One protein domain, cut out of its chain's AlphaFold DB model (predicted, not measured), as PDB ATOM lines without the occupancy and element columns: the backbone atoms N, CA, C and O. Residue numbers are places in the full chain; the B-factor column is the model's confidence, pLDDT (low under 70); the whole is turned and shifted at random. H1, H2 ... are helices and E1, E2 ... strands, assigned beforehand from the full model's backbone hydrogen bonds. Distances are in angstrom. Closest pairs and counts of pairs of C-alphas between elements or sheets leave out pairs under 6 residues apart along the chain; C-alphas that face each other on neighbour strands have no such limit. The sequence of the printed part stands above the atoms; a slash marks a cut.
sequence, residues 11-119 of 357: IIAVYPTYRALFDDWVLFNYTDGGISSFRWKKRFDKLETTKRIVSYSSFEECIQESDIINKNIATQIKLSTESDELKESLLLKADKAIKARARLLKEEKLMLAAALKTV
ATOM      1  N   ILE A  11     -50.833  44.379  28.869       90.50
ATOM      2  CA  ILE A  11     -49.727  45.198  29.379       90.50
ATOM      3  C   ILE A  11     -50.197  45.926  30.637       90.50
ATOM      4  O   ILE A  11     -51.150  46.694  30.578       90.50
ATOM      5  N   ILE A  12     -49.502  45.714  31.754       92.81
ATOM      6  CA  ILE A  12     -49.867  46.308  33.048       92.81
ATOM      7  C   ILE A  12     -48.810  47.268  33.598       92.81
ATOM      8  O   ILE A  12     -49.101  48.033  34.510       92.81
ATOM      9  N   ALA A  13     -47.596  47.255  33.043       95.25
ATOM     10  CA  ALA A  13     -46.550  48.225  33.357       95.25
ATOM     11  C   ALA A  13     -45.519  48.307  32.226       95.25
ATOM     12  O   ALA A  13     -45.415  47.402  31.394       95.25
ATOM     13  N   VAL A  14     -44.696  49.349  32.239       95.94
ATOM     14  CA  VAL A  14     -43.465  49.458  31.454       95.94
ATOM     15  C   VAL A  14     -42.296  49.871  32.339       95.94
ATOM     16  O   VAL A  14     -42.482  50.532  33.359       95.94
ATOM     17  N   TYR A  15     -41.084  49.473  31.960       96.31
ATOM     18  CA  TYR A  15     -39.874  49.899  32.659       96.31
ATOM     19  C   TYR A  15     -38.655  49.917  31.724       96.31
ATOM     20  O   TYR A  15     -38.566  49.052  30.839       96.31
ATOM     21  N   PRO A  16     -37.706  50.854  31.911       96.31
ATOM     22  CA  PRO A  16     -36.467  50.895  31.142       96.31
ATOM     23  C   PRO A  16     -35.612  49.634  31.298       96.31
ATOM     24  O   PRO A  16     -35.556  48.985  32.342       96.31
ATOM     25  N   THR A  17     -34.894  49.269  30.247       93.88
ATOM     26  CA  THR A  17     -33.858  48.237  30.280       93.88
ATOM     27  C   THR A  17     -32.738  48.635  29.338       93.88
ATOM     28  O   THR A  17     -32.976  48.968  28.177       93.88
ATOM     29  N   TYR A  18     -31.518  48.556  29.849       93.56
ATOM     30  CA  TYR A  18     -30.306  48.835  29.101       93.56
ATOM     31  C   TYR A  18     -29.985  47.705  28.116       93.56
ATOM     32  O   TYR A  18     -30.065  46.522  28.475       93.56
ATOM     33  N   ARG A  19     -29.618  48.061  26.881       93.44
ATOM     34  CA  ARG A  19     -29.090  47.131  25.873       93.44
ATOM     35  C   ARG A  19     -27.595  47.345  25.741       93.44
ATOM     36  O   ARG A  19     -27.151  48.319  25.139       93.44
ATOM     37  N   ALA A  20     -26.814  46.403  26.252       93.38
ATOM     38  CA  ALA A  20     -25.367  46.565  26.318       93.38
ATOM     39  C   ALA A  20     -24.723  46.639  24.926       93.38
ATOM     40  O   ALA A  20     -23.729  47.333  24.762       93.38
ATOM     41  N   LEU A  21     -25.297  45.964  23.919       94.75
ATOM     42  CA  LEU A  21     -24.761  45.981  22.555       94.75
ATOM     43  C   LEU A  21     -24.884  47.345  21.878       94.75
ATOM     44  O   LEU A  21     -24.037  47.723  21.076       94.75
ATOM     45  N   PHE A  22     -25.980  48.050  22.148       91.94
ATOM     46  CA  PHE A  22     -26.276  49.331  21.517       91.94
ATOM     47  C   PHE A  22     -25.917  50.511  22.407       91.94
ATOM     48  O   PHE A  22     -25.876  51.625  21.894       91.94
ATOM     49  N   ASP A  23     -25.607  50.262  23.684       91.31
ATOM     50  CA  ASP A  23     -25.338  51.288  24.689       91.31
ATOM     51  C   ASP A  23     -26.454  52.341  24.679       91.31
ATOM     52  O   ASP A  23     -26.257  53.512  24.361       91.31
ATOM     53  N   ASP A  24     -27.676  51.847  24.880       94.38
ATOM     54  CA  ASP A  24     -28.905  52.630  24.898       94.38
ATOM     55  C   ASP A  24     -29.966  51.984  25.801       94.38
ATOM     56  O   ASP A  24     -29.810  50.868  26.316       94.38
ATOM     57  N   TRP A  25     -31.063  52.706  26.004       95.44
ATOM     58  CA  TRP A  25     -32.181  52.285  26.837       95.44
ATOM     59  C   TRP A  25     -33.419  52.035  25.995       95.44
ATOM     60  O   TRP A  25     -33.723  52.784  25.076       95.44
ATOM     61  N   VAL A  26     -34.165  50.984  26.321       95.38
ATOM     62  CA  VAL A  26     -35.455  50.688  25.689       95.38
ATOM     63  C   VAL A  26     -36.479  50.315  26.742       95.38
ATOM     64  O   VAL A  26     -36.136  49.789  27.804       95.38
ATOM     65  N   LEU A  27     -37.752  50.515  26.434       95.38
ATOM     66  CA  LEU A  27     -38.829  50.084  27.313       95.38
ATOM     67  C   LEU A  27     -39.126  48.591  27.130       95.38
ATOM     68  O   LEU A  27     -39.165  48.053  26.019       95.38
ATOM     69  N   PHE A  28     -39.376  47.910  28.243       94.38
ATOM     70  CA  PHE A  28     -39.984  46.585  28.258       94.38
ATOM     71  C   PHE A  28     -41.395  46.684  28.825       94.38
ATOM     72  O   PHE A  28     -41.629  47.406  29.787       94.38
ATOM     73  N   ASN A  29     -42.320  45.919  28.253       93.56
ATOM     74  CA  ASN A  29     -43.675  45.754  28.759       93.56
ATOM     75  C   ASN A  29     -43.693  44.643  29.811       93.56
ATOM     76  O   ASN A  29     -43.200  43.543  29.553       93.56
ATOM     77  N   TYR A  30     -44.291  44.909  30.964       93.38
ATOM     78  CA  TYR A  30     -44.704  43.888  31.914       93.38
ATOM     79  C   TYR A  30     -46.106  43.434  31.549       93.38
ATOM     80  O   TYR A  30     -47.038  44.241  31.536       93.38
ATOM     81  N   THR A  31     -46.240  42.159  31.202       89.31
ATOM     82  CA  THR A  31     -47.480  41.644  30.633       89.31
ATOM     83  C   THR A  31     -48.053  40.498  31.450       89.31
ATOM     84  O   THR A  31     -47.309  39.591  31.837       89.31
ATOM     85  N   ASP A  32     -49.367  40.510  31.651       82.06
ATOM     86  CA  ASP A  32     -50.144  39.363  32.109       82.06
ATOM     87  C   ASP A  32     -50.412  38.441  30.916       82.06
ATOM     88  O   ASP A  32     -51.101  38.809  29.963       82.06
ATOM     89  N   GLY A  33     -49.814  37.252  30.932       66.94
ATOM     90  CA  GLY A  33     -50.000  36.266  29.873       66.94
ATOM     91  C   GLY A  33     -51.173  35.317  30.123       66.94
ATOM     92  O   GLY A  33     -51.239  34.263  29.484       66.94
ATOM     93  N   GLY A  34     -52.059  35.633  31.073       66.44
ATOM     94  CA  GLY A  34     -53.225  34.831  31.429       66.44
ATOM     95  C   GLY A  34     -52.836  33.469  32.005       66.44
ATOM     96  O   GLY A  34     -52.657  33.322  33.207       66.44
ATOM     97  N   ILE A  35     -52.701  32.453  31.142       51.62
ATOM     98  CA  ILE A  35     -52.258  31.097  31.530       51.62
ATOM     99  C   ILE A  35     -50.760  31.087  31.874       51.62
ATOM    100  O   ILE A  35     -50.322  30.309  32.718       51.62
ATOM    101  N   SER A  36     -49.955  31.928  31.215       54.00
ATOM    102  CA  SER A  36     -48.532  32.064  31.540       54.00
ATOM    103  C   SER A  36     -48.315  33.132  32.606       54.00
ATOM    104  O   SER A  36     -48.961  34.177  32.564       54.00
ATOM    105  N   SER A  37     -47.348  32.903  33.497       73.06
ATOM    106  CA  SER A  37     -46.935  33.864  34.521       73.06
ATOM    107  C   SER A  37     -46.571  35.231  33.931       73.06
ATOM    108  O   SER A  37     -46.078  35.330  32.801       73.06
ATOM    109  N   PHE A  38     -46.737  36.278  34.738       80.75
ATOM    110  CA  PHE A  38     -46.305  37.632  34.408       80.75
ATOM    111  C   PHE A  38     -44.842  37.668  33.954       80.75
ATOM    112  O   PHE A  38     -43.974  37.010  34.536       80.75
ATOM    113  N   ARG A  39     -44.550  38.447  32.909       88.31
ATOM    114  CA  ARG A  39     -43.199  38.520  32.335       88.31
ATOM    115  C   ARG A  39     -42.910  39.858  31.680       88.31
ATOM    116  O   ARG A  39     -43.799  40.530  31.170       88.31
ATOM    117  N   TRP A  40     -41.628  40.206  31.656       90.56
ATOM    118  CA  TRP A  40     -41.121  41.362  30.925       90.56
ATOM    119  C   TRP A  40     -40.804  40.983  29.477       90.56
ATOM    120  O   TRP A  40     -40.097  40.006  29.227       90.56
ATOM    121  N   LYS A  41     -41.281  41.777  28.518       89.25
ATOM    122  CA  LYS A  41     -41.061  41.585  27.079       89.25
ATOM    123  C   LYS A  41     -40.622  42.867  26.399       89.25
ATOM    124  O   LYS A  41     -41.027  43.946  26.812       89.25
ATOM    125  N   LYS A  42     -39.811  42.747  25.341       88.69
ATOM    126  CA  LYS A  42     -39.396  43.906  24.536       88.69
ATOM    127  C   LYS A  42     -40.640  44.633  24.034       88.69
ATOM    128  O   LYS A  42     -41.522  43.993  23.455       88.69
ATOM    129  N   ARG A  43     -40.702  45.943  24.267       88.31
ATOM    130  CA  ARG A  43     -41.755  46.784  23.711       88.31
ATOM    131  C   ARG A  43     -41.459  47.052  22.239       88.31
ATOM    132  O   ARG A  43     -40.318  47.305  21.861       88.31
ATOM    133  N   PHE A  44     -42.504  46.979  21.427       84.75
ATOM    134  CA  PHE A  44     -42.487  47.442  20.048       84.75
ATOM    135  C   PHE A  44     -43.599  48.466  19.897       84.75
ATOM    136  O   PHE A  44     -44.764  48.137  20.126       84.75
ATOM    137  N   ASP A  45     -43.237  49.673  19.494       78.00
ATOM    138  CA  ASP A  45     -44.195  50.713  19.164       78.00
ATOM    139  C   ASP A  45     -44.596  50.564  17.694       78.00
ATOM    140  O   ASP A  45     -43.781  50.239  16.820       78.00
ATOM    141  N   LYS A  46     -45.893  50.726  17.427       68.50
ATOM    142  CA  LYS A  46     -46.416  50.756  16.063       68.50
ATOM    143  C   LYS A  46     -46.298  52.188  15.552       68.50
ATOM    144  O   LYS A  46     -47.028  53.054  16.019       68.50
ATOM    145  N   LEU A  47     -45.422  52.406  14.578       61.19
ATOM    146  CA  LEU A  47     -45.447  53.601  13.738       61.19
ATOM    147  C   LEU A  47     -46.044  53.203  12.389       61.19
ATOM    148  O   LEU A  47     -45.397  52.479  11.630       61.19
ATOM    149  N   GLU A  48     -47.278  53.653  12.145       63.22
ATOM    150  CA  GLU A  48     -48.065  53.507  10.907       63.22
ATOM    151  C   GLU A  48     -48.234  52.056  10.411       63.22
ATOM    152  O   GLU A  48     -49.300  51.465  10.560       63.22
ATOM    153  N   THR A  49     -47.174  51.459   9.860       60.78
ATOM    154  CA  THR A  49     -47.137  50.110   9.267       60.78
ATOM    155  C   THR A  49     -45.978  49.238   9.769       60.78
ATOM    156  O   THR A  49     -45.952  48.037   9.495       60.78
ATOM    157  N   THR A  50     -45.033  49.786  10.547       69.69
ATOM    158  CA  THR A  50     -43.851  49.049  11.032       69.69
ATOM    159  C   THR A  50     -43.779  49.004  12.557       69.69
ATOM    160  O   THR A  50     -44.070  49.976  13.254       69.69
ATOM    161  N   LYS A  51     -43.385  47.842  13.095       77.19
ATOM    162  CA  LYS A  51     -43.054  47.682  14.517       77.19
ATOM    163  C   LYS A  51     -41.605  48.103  14.720       77.19
ATOM    164  O   LYS A  51     -40.709  47.454  14.179       77.19
ATOM    165  N   ARG A  52     -41.368  49.158  15.498       82.56
ATOM    166  CA  ARG A  52     -40.018  49.629  15.835       82.56
ATOM    167  C   ARG A  52     -39.802  49.609  17.340       82.56
ATOM    168  O   ARG A  52     -40.746  49.669  18.120       82.56
ATOM    169  N   ILE A  53     -38.543  49.471  17.734       85.62
ATOM    170  CA  ILE A  53     -38.124  49.667  19.119       85.62
ATOM    171  C   ILE A  53     -37.705  51.127  19.228       85.62
ATOM    172  O   ILE A  53     -36.816  51.549  18.489       85.62
ATOM    173  N   VAL A  54     -38.345  51.873  20.123       90.62
ATOM    174  CA  VAL A  54     -37.895  53.216  20.494       90.62
ATOM    175  C   VAL A  54     -36.753  53.071  21.495       90.62
ATOM    176  O   VAL A  54     -36.858  52.311  22.463       90.62
ATOM    177  N   SER A  55     -35.645  53.750  21.212       92.94
ATOM    178  CA  SER A  55     -34.442  53.758  22.039       92.94
ATOM    179  C   SER A  55     -34.140  55.160  22.533       92.94
ATOM    180  O   SER A  55     -34.307  56.124  21.792       92.94
ATOM    181  N   TYR A  56     -33.628  55.236  23.752       94.75
ATOM    182  CA  TYR A  56     -33.292  56.460  24.457       94.75
ATOM    183  C   TYR A  56     -31.802  56.478  24.764       94.75
ATOM    184  O   TYR A  56     -31.204  55.440  25.065       94.75
ATOM    185  N   SER A  57     -31.210  57.664  24.695       92.81
ATOM    186  CA  SER A  57     -29.775  57.849  24.931       92.81
ATOM    187  C   SER A  57     -29.413  57.817  26.419       92.81
ATOM    188  O   SER A  57     -28.298  57.444  26.777       92.81
ATOM    189  N   SER A  58     -30.365  58.155  27.292       94.38
ATOM    190  CA  SER A  58     -30.181  58.202  28.741       94.38
ATOM    191  C   SER A  58     -31.261  57.417  29.480       94.38
ATOM    192  O   SER A  58     -32.365  57.185  28.974       94.38
ATOM    193  N   PHE A  59     -30.936  56.994  30.702       92.94
ATOM    194  CA  PHE A  59     -31.908  56.347  31.578       92.94
ATOM    195  C   PHE A  59     -33.001  57.335  32.000       92.94
ATOM    196  O   PHE A  59     -34.163  56.956  32.096       92.94
ATOM    197  N   GLU A  60     -32.617  58.590  32.230       93.94
ATOM    198  CA  GLU A  60     -33.452  59.683  32.722       93.94
ATOM    199  C   GLU A  60     -34.561  60.036  31.721       93.94
ATOM    200  O   GLU A  60     -35.723  60.172  32.098       93.94
ATOM    201  N   GLU A  61     -34.232  60.088  30.434       95.06
ATOM    202  CA  GLU A  61     -35.215  60.259  29.360       95.06
ATOM    203  C   GLU A  61     -36.169  59.052  29.286       95.06
ATOM    204  O   GLU A  61     -37.391  59.193  29.248       95.06
ATOM    205  N   CYS A  62     -35.617  57.835  29.348       95.25
ATOM    206  CA  CYS A  62     -36.400  56.604  29.245       95.25
ATOM    207  C   CYS A  62     -37.362  56.409  30.432       95.25
ATOM    208  O   CYS A  62     -38.481  55.925  30.248       95.25
ATOM    209  N   ILE A  63     -36.942  56.764  31.653       95.38
ATOM    210  CA  ILE A  63     -37.774  56.620  32.853       95.38
ATOM    211  C   ILE A  63     -38.917  57.642  32.863       95.38
ATOM    212  O   ILE A  63     -40.040  57.254  33.180       95.38
ATOM    213  N   GLN A  64     -38.679  58.886  32.426       95.19
ATOM    214  CA  GLN A  64     -39.727  59.907  32.296       95.19
ATOM    215  C   GLN A  64     -40.838  59.452  31.342       95.19
ATOM    216  O   GLN A  64     -42.019  59.500  31.689       95.19
ATOM    217  N   GLU A  65     -40.463  58.917  30.179       95.06
ATOM    218  CA  GLU A  65     -41.421  58.323  29.241       95.06
ATOM    219  C   GLU A  65     -42.144  57.114  29.846       95.06
ATOM    220  O   GLU A  65     -43.362  56.960  29.704       95.06
ATOM    221  N   SER A  66     -41.422  56.270  30.587       95.50
ATOM    222  CA  SER A  66     -42.032  55.135  31.281       95.50
ATOM    223  C   SER A  66     -43.088  55.574  32.300       95.50
ATOM    224  O   SER A  66     -44.131  54.928  32.397       95.50
ATOM    225  N   ASP A  67     -42.876  56.688  33.006       95.94
ATOM    226  CA  ASP A  67     -43.810  57.218  34.002       95.94
ATOM    227  C   ASP A  67     -45.091  57.742  33.351       95.94
ATOM    228  O   ASP A  67     -46.190  57.485  33.848       95.94
ATOM    229  N   ILE A  68     -44.970  58.435  32.215       95.81
ATOM    230  CA  ILE A  68     -46.120  58.894  31.422       95.81
ATOM    231  C   ILE A  68     -46.948  57.686  30.965       95.81
ATOM    232  O   ILE A  68     -48.166  57.640  31.165       95.81
ATOM    233  N   ILE A  69     -46.290  56.666  30.411       94.62
ATOM    234  CA  ILE A  69     -46.958  55.451  29.932       94.62
ATOM    235  C   ILE A  69     -47.601  54.678  31.091       94.62
ATOM    236  O   ILE A  69     -48.749  54.249  30.973       94.62
ATOM    237  N   ASN A  70     -46.911  54.528  32.224       96.06
ATOM    238  CA  ASN A  70     -47.434  53.832  33.401       96.06
ATOM    239  C   ASN A  70     -48.662  54.538  33.992       96.06
ATOM    240  O   ASN A  70     -49.628  53.864  34.353       96.06
ATOM    241  N   LYS A  71     -48.687  55.878  34.029       96.38
ATOM    242  CA  LYS A  71     -49.877  56.652  34.439       96.38
ATOM    243  C   LYS A  71     -51.071  56.386  33.520       96.38
ATOM    244  O   LYS A  71     -52.190  56.189  34.003       96.38
ATOM    245  N   ASN A  72     -50.836  56.316  32.211       95.19
ATOM    246  CA  ASN A  72     -51.880  56.000  31.236       95.19
ATOM    247  C   ASN A  72     -52.394  54.562  31.401       95.19
ATOM    248  O   ASN A  72     -53.606  54.355  31.445       95.19
ATOM    249  N   ILE A  73     -51.501  53.580  31.574       93.94
ATOM    250  CA  ILE A  73     -51.876  52.177  31.817       93.94
ATOM    251  C   ILE A  73     -52.700  52.053  33.105       93.94
ATOM    252  O   ILE A  73     -53.767  51.444  33.098       93.94
ATOM    253  N   ALA A  74     -52.259  52.677  34.200       93.94
ATOM    254  CA  ALA A  74     -52.991  52.661  35.463       93.94
ATOM    255  C   ALA A  74     -54.399  53.267  35.324       93.94
ATOM    256  O   ALA A  74     -55.357  52.754  35.903       93.94
ATOM    257  N   THR A  75     -54.540  54.329  34.526       94.94
ATOM    258  CA  THR A  75     -55.840  54.941  34.217       94.94
ATOM    259  C   THR A  75     -56.732  53.988  33.417       94.94
ATOM    260  O   THR A  75     -57.897  53.810  33.764       94.94
ATOM    261  N   GLN A  76     -56.186  53.307  32.406       92.62
ATOM    262  CA  GLN A  76     -56.925  52.312  31.619       92.62
ATOM    263  C   GLN A  76     -57.388  51.122  32.469       92.62
ATOM    264  O   GLN A  76     -58.530  50.689  32.332       92.62
ATOM    265  N   ILE A  77     -56.549  50.630  33.386       91.31
ATOM    266  CA  ILE A  77     -56.927  49.559  34.320       91.31
ATOM    267  C   ILE A  77     -58.103  50.009  35.196       91.31
ATOM    268  O   ILE A  77     -59.088  49.281  35.317       91.31
ATOM    269  N   LYS A  78     -58.053  51.225  35.756       91.94
ATOM    270  CA  LYS A  78     -59.137  51.767  36.597       91.94
ATOM    271  C   LYS A  78     -60.465  51.903  35.844       91.94
ATOM    272  O   LYS A  78     -61.513  51.610  36.414       91.94
ATOM    273  N   LEU A  79     -60.411  52.311  34.574       91.94
ATOM    274  CA  LEU A  79     -61.581  52.487  33.705       91.94
ATOM    275  C   LEU A  79     -62.090  51.182  33.069       91.94
ATOM    276  O   LEU A  79     -63.119  51.199  32.397       91.94
ATOM    277  N   SER A  80     -61.390  50.059  33.250       88.56
ATOM    278  CA  SER A  80     -61.804  48.769  32.692       88.56
ATOM    279  C   SER A  80     -63.100  48.248  33.333       88.56
ATOM    280  O   SER A  80     -63.456  48.606  34.459       88.56
ATOM    281  N   THR A  81     -63.799  47.354  32.634       89.12
ATOM    282  CA  THR A  81     -65.025  46.695  33.121       89.12
ATOM    283  C   THR A  81     -64.751  45.523  34.073       89.12
ATOM    284  O   THR A  81     -65.656  44.748  34.366       89.12
ATOM    285  N   GLU A  82     -63.501  45.342  34.500       84.88
ATOM    286  CA  GLU A  82     -63.100  44.279  35.421       84.88
ATOM    287  C   GLU A  82     -63.617  44.533  36.845       84.88
ATOM    288  O   GLU A  82     -63.992  45.658  37.192       84.88
ATOM    289  N   SER A  83     -63.606  43.495  37.688       88.62
ATOM    290  CA  SER A  83     -63.937  43.643  39.109       88.62
ATOM    291  C   SER A  83     -62.926  44.538  39.831       88.62
ATOM    292  O   SER A  83     -61.747  44.588  39.467       88.62
ATOM    293  N   ASP A  84     -63.369  45.217  40.888       88.81
ATOM    294  CA  ASP A  84     -62.497  46.094  41.679       88.81
ATOM    295  C   ASP A  84     -61.321  45.323  42.299       88.81
ATOM    296  O   ASP A  84     -60.178  45.779  42.240       88.81
ATOM    297  N   GLU A  85     -61.561  44.089  42.750       85.38
ATOM    298  CA  GLU A  85     -60.526  43.168  43.241       85.38
ATOM    299  C   GLU A  85     -59.435  42.896  42.190       85.38
ATOM    300  O   GLU A  85     -58.238  42.887  42.494       85.38
ATOM    301  N   LEU A  86     -59.829  42.686  40.928       85.94
ATOM    302  CA  LEU A  86     -58.875  42.439  39.853       85.94
ATOM    303  C   LEU A  86     -58.094  43.712  39.514       85.94
ATOM    304  O   LEU A  86     -56.877  43.645  39.338       85.94
ATOM    305  N   LYS A  87     -58.753  44.877  39.484       87.69
ATOM    306  CA  LYS A  87     -58.093  46.173  39.256       87.69
ATOM    307  C   LYS A  87     -57.020  46.444  40.306       87.69
ATOM    308  O   LYS A  87     -55.884  46.755  39.945       87.69
ATOM    309  N   GLU A  88     -57.347  46.284  41.587       87.56
ATOM    310  CA  GLU A  88     -56.392  46.459  42.686       87.56
ATOM    311  C   GLU A  88     -55.222  45.475  42.583       87.56
ATOM    312  O   GLU A  88     -54.060  45.875  42.688       87.56
ATOM    313  N   SER A  89     -55.509  44.203  42.292       87.12
ATOM    314  CA  SER A  89     -54.489  43.168  42.099       87.12
ATOM    315  C   SER A  89     -53.514  43.517  40.968       87.12
ATOM    316  O   SER A  89     -52.296  43.398  41.136       87.12
ATOM    317  N   LEU A  90     -54.015  43.991  39.821       88.50
ATOM    318  CA  LEU A  90     -53.181  44.385  38.681       88.50
ATOM    319  C   LEU A  90     -52.313  45.609  38.998       88.50
ATOM    320  O   LEU A  90     -51.114  45.590  38.706       88.50
ATOM    321  N   LEU A  91     -52.881  46.636  39.637       89.06
ATOM    322  CA  LEU A  91     -52.138  47.832  40.046       89.06
ATOM    323  C   LEU A  91     -51.038  47.494  41.060       89.06
ATOM    324  O   LEU A  91     -49.900  47.943  40.909       89.06
ATOM    325  N   LEU A  92     -51.335  46.643  42.048       86.56
ATOM    326  CA  LEU A  92     -50.355  46.194  43.036       86.56
ATOM    327  C   LEU A  92     -49.219  45.392  42.385       86.56
ATOM    328  O   LEU A  92     -48.052  45.547  42.749       86.56
ATOM    329  N   LYS A  93     -49.536  44.530  41.412       87.94
ATOM    330  CA  LYS A  93     -48.524  43.772  40.659       87.94
ATOM    331  C   LYS A  93     -47.646  44.682  39.808       87.94
ATOM    332  O   LYS A  93     -46.439  44.446  39.746       87.94
ATOM    333  N   ALA A  94     -48.228  45.697  39.172       90.88
ATOM    334  CA  ALA A  94     -47.489  46.688  38.402       90.88
ATOM    335  C   ALA A  94     -46.504  47.461  39.294       90.88
ATOM    336  O   ALA A  94     -45.308  47.477  39.003       90.88
ATOM    337  N   ASP A  95     -46.977  48.001  40.422       88.12
ATOM    338  CA  ASP A  95     -46.150  48.725  41.397       88.12
ATOM    339  C   ASP A  95     -44.987  47.863  41.915       88.12
ATOM    340  O   ASP A  95     -43.823  48.262  41.843       88.12
ATOM    341  N   LYS A  96     -45.276  46.625  42.341       84.69
ATOM    342  CA  LYS A  96     -44.251  45.673  42.800       84.69
ATOM    343  C   LYS A  96     -43.199  45.396  41.728       84.69
ATOM    344  O   LYS A  96     -42.006  45.362  42.030       84.69
ATOM    345  N   ALA A  97     -43.620  45.190  40.481       88.12
ATOM    346  CA  ALA A  97     -42.709  44.880  39.385       88.12
ATOM    347  C   ALA A  97     -41.805  46.071  39.025       88.12
ATOM    348  O   ALA A  97     -40.607  45.876  38.801       88.12
ATOM    349  N   ILE A  98     -42.357  47.290  39.014       90.06
ATOM    350  CA  ILE A  98     -41.604  48.534  38.799       90.06
ATOM    351  C   ILE A  98     -40.585  48.732  39.928       90.06
ATOM    352  O   ILE A  98     -39.392  48.871  39.655       90.06
ATOM    353  N   LYS A  99     -41.019  48.661  41.194       83.12
ATOM    354  CA  LYS A  99     -40.137  48.813  42.366       83.12
ATOM    355  C   LYS A  99     -39.009  47.786  42.379       83.12
ATOM    356  O   LYS A  99     -37.857  48.138  42.624       83.12
ATOM    357  N   ALA A 100     -39.307  46.527  42.054       79.00
ATOM    358  CA  ALA A 100     -38.293  45.481  41.967       79.00
ATOM    359  C   ALA A 100     -37.229  45.791  40.899       79.00
ATOM    360  O   ALA A 100     -36.034  45.641  41.157       79.00
ATOM    361  N   ARG A 101     -37.636  46.261  39.710       85.81
ATOM    362  CA  ARG A 101     -36.700  46.661  38.645       85.81
ATOM    363  C   ARG A 101     -35.874  47.886  39.024       85.81
ATOM    364  O   ARG A 101     -34.663  47.869  38.812       85.81
ATOM    365  N   ALA A 102     -36.505  48.893  39.621       81.62
ATOM    366  CA  ALA A 102     -35.827  50.092  40.100       81.62
ATOM    367  C   ALA A 102     -34.762  49.761  41.144       81.62
ATOM    368  O   ALA A 102     -33.626  50.217  41.030       81.62
ATOM    369  N   ARG A 103     -35.088  48.888  42.103       77.81
ATOM    370  CA  ARG A 103     -34.138  48.410  43.112       77.81
ATOM    371  C   ARG A 103     -32.935  47.703  42.486       77.81
ATOM    372  O   ARG A 103     -31.807  47.996  42.864       77.81
ATOM    373  N   LEU A 104     -33.161  46.789  41.537       80.62
ATOM    374  CA  LEU A 104     -32.076  46.056  40.871       80.62
ATOM    375  C   LEU A 104     -31.147  46.985  40.085       80.62
ATOM    376  O   LEU A 104     -29.934  46.799  40.112       80.62
ATOM    377  N   LEU A 105     -31.708  47.981  39.399       84.75
ATOM    378  CA  LEU A 105     -30.909  48.951  38.660       84.75
ATOM    379  C   LEU A 105     -30.124  49.875  39.599       84.75
ATOM    380  O   LEU A 105     -28.953  50.145  39.346       84.75
ATOM    381  N   LYS A 106     -30.758  50.346  40.680       79.38
ATOM    382  CA  LYS A 106     -30.110  51.166  41.711       79.38
ATOM    383  C   LYS A 106     -28.912  50.425  42.310       79.38
ATOM    384  O   LYS A 106     -27.823  50.986  42.341       79.38
ATOM    385  N   GLU A 107     -29.088  49.155  42.681       78.81
ATOM    386  CA  GLU A 107     -28.008  48.284  43.170       78.81
ATOM    387  C   GLU A 107     -26.842  48.212  42.169       78.81
ATOM    388  O   GLU A 107     -25.689  48.411  42.546       78.81
ATOM    389  N   GLU A 108     -27.117  47.966  40.883       86.00
ATOM    390  CA  GLU A 108     -26.068  47.862  39.858       86.00
ATOM    391  C   GLU A 108     -25.333  49.189  39.621       86.00
ATOM    392  O   GLU A 108     -24.104  49.186  39.532       86.00
ATOM    393  N   LYS A 109     -26.046  50.327  39.597       85.56
ATOM    394  CA  LYS A 109     -25.427  51.665  39.514       85.56
ATOM    395  C   LYS A 109     -24.478  51.915  40.690       85.56
ATOM    396  O   LYS A 109     -23.381  52.437  40.501       85.56
ATOM    397  N   LEU A 110     -24.872  51.502  41.891       79.06
ATOM    398  CA  LEU A 110     -24.057  51.647  43.095       79.06
ATOM    399  C   LEU A 110     -22.828  50.739  43.078       79.06
ATOM    400  O   LEU A 110     -21.738  51.176  43.438       79.06
ATOM    401  N   MET A 111     -22.976  49.490  42.636       85.38
ATOM    402  CA  MET A 111     -21.839  48.583  42.458       85.38
ATOM    403  C   MET A 111     -20.853  49.115  41.417       85.38
ATOM    404  O   MET A 111     -19.647  48.995  41.617       85.38
ATOM    405  N   LEU A 112     -21.342  49.734  40.340       90.81
ATOM    406  CA  LEU A 112     -20.492  50.393  39.351       90.81
ATOM    407  C   LEU A 112     -19.717  51.564  39.967       90.81
ATOM    408  O   LEU A 112     -18.501  51.624  39.813       90.81
ATOM    409  N   ALA A 113     -20.378  52.452  40.713       85.44
ATOM    410  CA  ALA A 113     -19.696  53.544  41.411       85.44
ATOM    411  C   ALA A 113     -18.618  53.017  42.382       85.44
ATOM    412  O   ALA A 113     -17.487  53.504  42.399       85.44
ATOM    413  N   ALA A 114     -18.942  51.957  43.129       83.75
ATOM    414  CA  ALA A 114     -18.017  51.267  44.024       83.75
ATOM    415  C   ALA A 114     -16.790  50.707  43.291       83.75
ATOM    416  O   ALA A 114     -15.660  50.838  43.768       83.75
ATOM    417  N   ALA A 115     -17.031  50.065  42.147       90.81
ATOM    418  CA  ALA A 115     -16.007  49.474  41.302       90.81
ATOM    419  C   ALA A 115     -15.041  50.550  40.801       90.81
ATOM    420  O   ALA A 115     -13.840  50.434  41.034       90.81
ATOM    421  N   LEU A 116     -15.569  51.630  40.215       88.69
ATOM    422  CA  LEU A 116     -14.773  52.742  39.689       88.69
ATOM    423  C   LEU A 116     -13.919  53.402  40.780       88.69
ATOM    424  O   LEU A 116     -12.730  53.620  40.569       88.69
ATOM    425  N   LYS A 117     -14.480  53.623  41.975       85.75
ATOM    426  CA  LYS A 117     -13.730  54.147  43.130       85.75
ATOM    427  C   LYS A 117     -12.622  53.197  43.592       85.75
ATOM    428  O   LYS A 117     -11.558  53.629  44.016       85.75
ATOM    429  N   THR A 118     -12.860  51.888  43.521       85.38
ATOM    430  CA  THR A 118     -11.877  50.873  43.940       85.38
ATOM    431  C   THR A 118     -10.669  50.830  43.003       85.38
ATOM    432  O   THR A 118      -9.557  50.577  43.458       85.38
ATOM    433  N   VAL A 119     -10.870  51.114  41.715       91.31
ATOM    434  CA  VAL A 119      -9.811  51.094  40.692       91.31
ATOM    435  C   VAL A 119      -9.277  52.483  40.337       91.31
ATOM    436  O   VAL A 119      -8.441  52.604  39.447       91.31
TER     437      VAL A 119
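What this domain is: This is residues 11 to 119 of the 357 residues of an uncharacterized protein of Pantoea sp. ARC270 (UniProt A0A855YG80). Two long helices, H1 and H2, joined as a helical hairpin, clasp the edge strand E1 of a twisted three-stranded sheet between them, each lying lengthwise over E1, H2 on one face of the sheet and H1 on the other. The far end of H2, residues 106 to 118, sticks out beyond this body as a long arm, and the small hairpin E4 and E5 lies apart from E1 and E2. The printed part has 109 residues, with named elements in the order E1 E2 E3 E4 E5 H1 H2; the larger sheet has the order E1, E2, E3 and the smaller E4, E5, both antiparallel. The class is mixed, helices and strands. The whole is only just loose, close to compact, with a radius of gyration of the C-alphas of 15.9 A, and elongated, spanning 55 by 35 by 26 A.

How they stand to each other: E1, residues 11 to 19, and E2, residues 24 to 33, form a hairpin, with N 15 and O 28 3.0 A apart, within hydrogen-bond range. E3, residues 36 to 42, forms a hairpin with E2, with N 29 and O 41 at 2.8 A. These three make a meander, each strand the antiparallel neighbour of the one before. E3 runs on into E4, residues 45 to 47, at 50 degrees. E4 forms a hairpin with E5, residues 50 to 52, with N 45 and O 52 at 2.8 A. Residues 55 to 56 pair antiparallel with residues 25 to 26 of E2. H1, residues 59 to 79, is on the sheet of E1, E2 and E3 at a height of 7.9 A; it lies over E1 and runs along the strands, at 6 degrees to E1 on the local plane. The closest C-alphas of E1 and H1 are those of Ala 13 and Asn 70, 5.7 A apart. H2, residues 84 to 118, is on the same sheet at a height of 10.2 A, over E1 and along the strands; the closest C-alphas of E1 and H2 are those of Ala 13 and Ala 94, 5.4 A apart. The arrangement has three layers, helices on both faces of a sheet, with H2 on one face and H1 on the other. H1 and H2 form a helical hairpin, running opposite ways at a shallow tilt of 10 degrees; they touch through residues 74 to 78 and 87 to 91 alone, closest at the C-alphas of Ile 77 and Lys 87, 6.1 A. In H1 and H2 every O i to N i+4 pair is within hydrogen-bond range.

Where its parts are: E1 begins at C-alpha 11, (-49.727, 45.198, 29.379), and is 21.0 A long, with a bend of 53 degrees at residue 16. E2 is 27.2 A long and E3 16.5 A; E4 and E5 have three residues each. H1 is 30.0 A long, from C-alpha 59 at (-31.908, 56.347, 31.578). H2 is 50.9 A long and ends at C-alpha 118, (-11.877, 50.873, 43.940).

The domain as a whole: The two C-alphas farthest apart are those of Thr 81 and Val 119, 55.9 A. The printed part has no cut and no long link. Residues 80 to 85 also stand free. The mean pLDDT of the printed part is 87.2, and residues 33 to 36 and 46 to 50 are under 70.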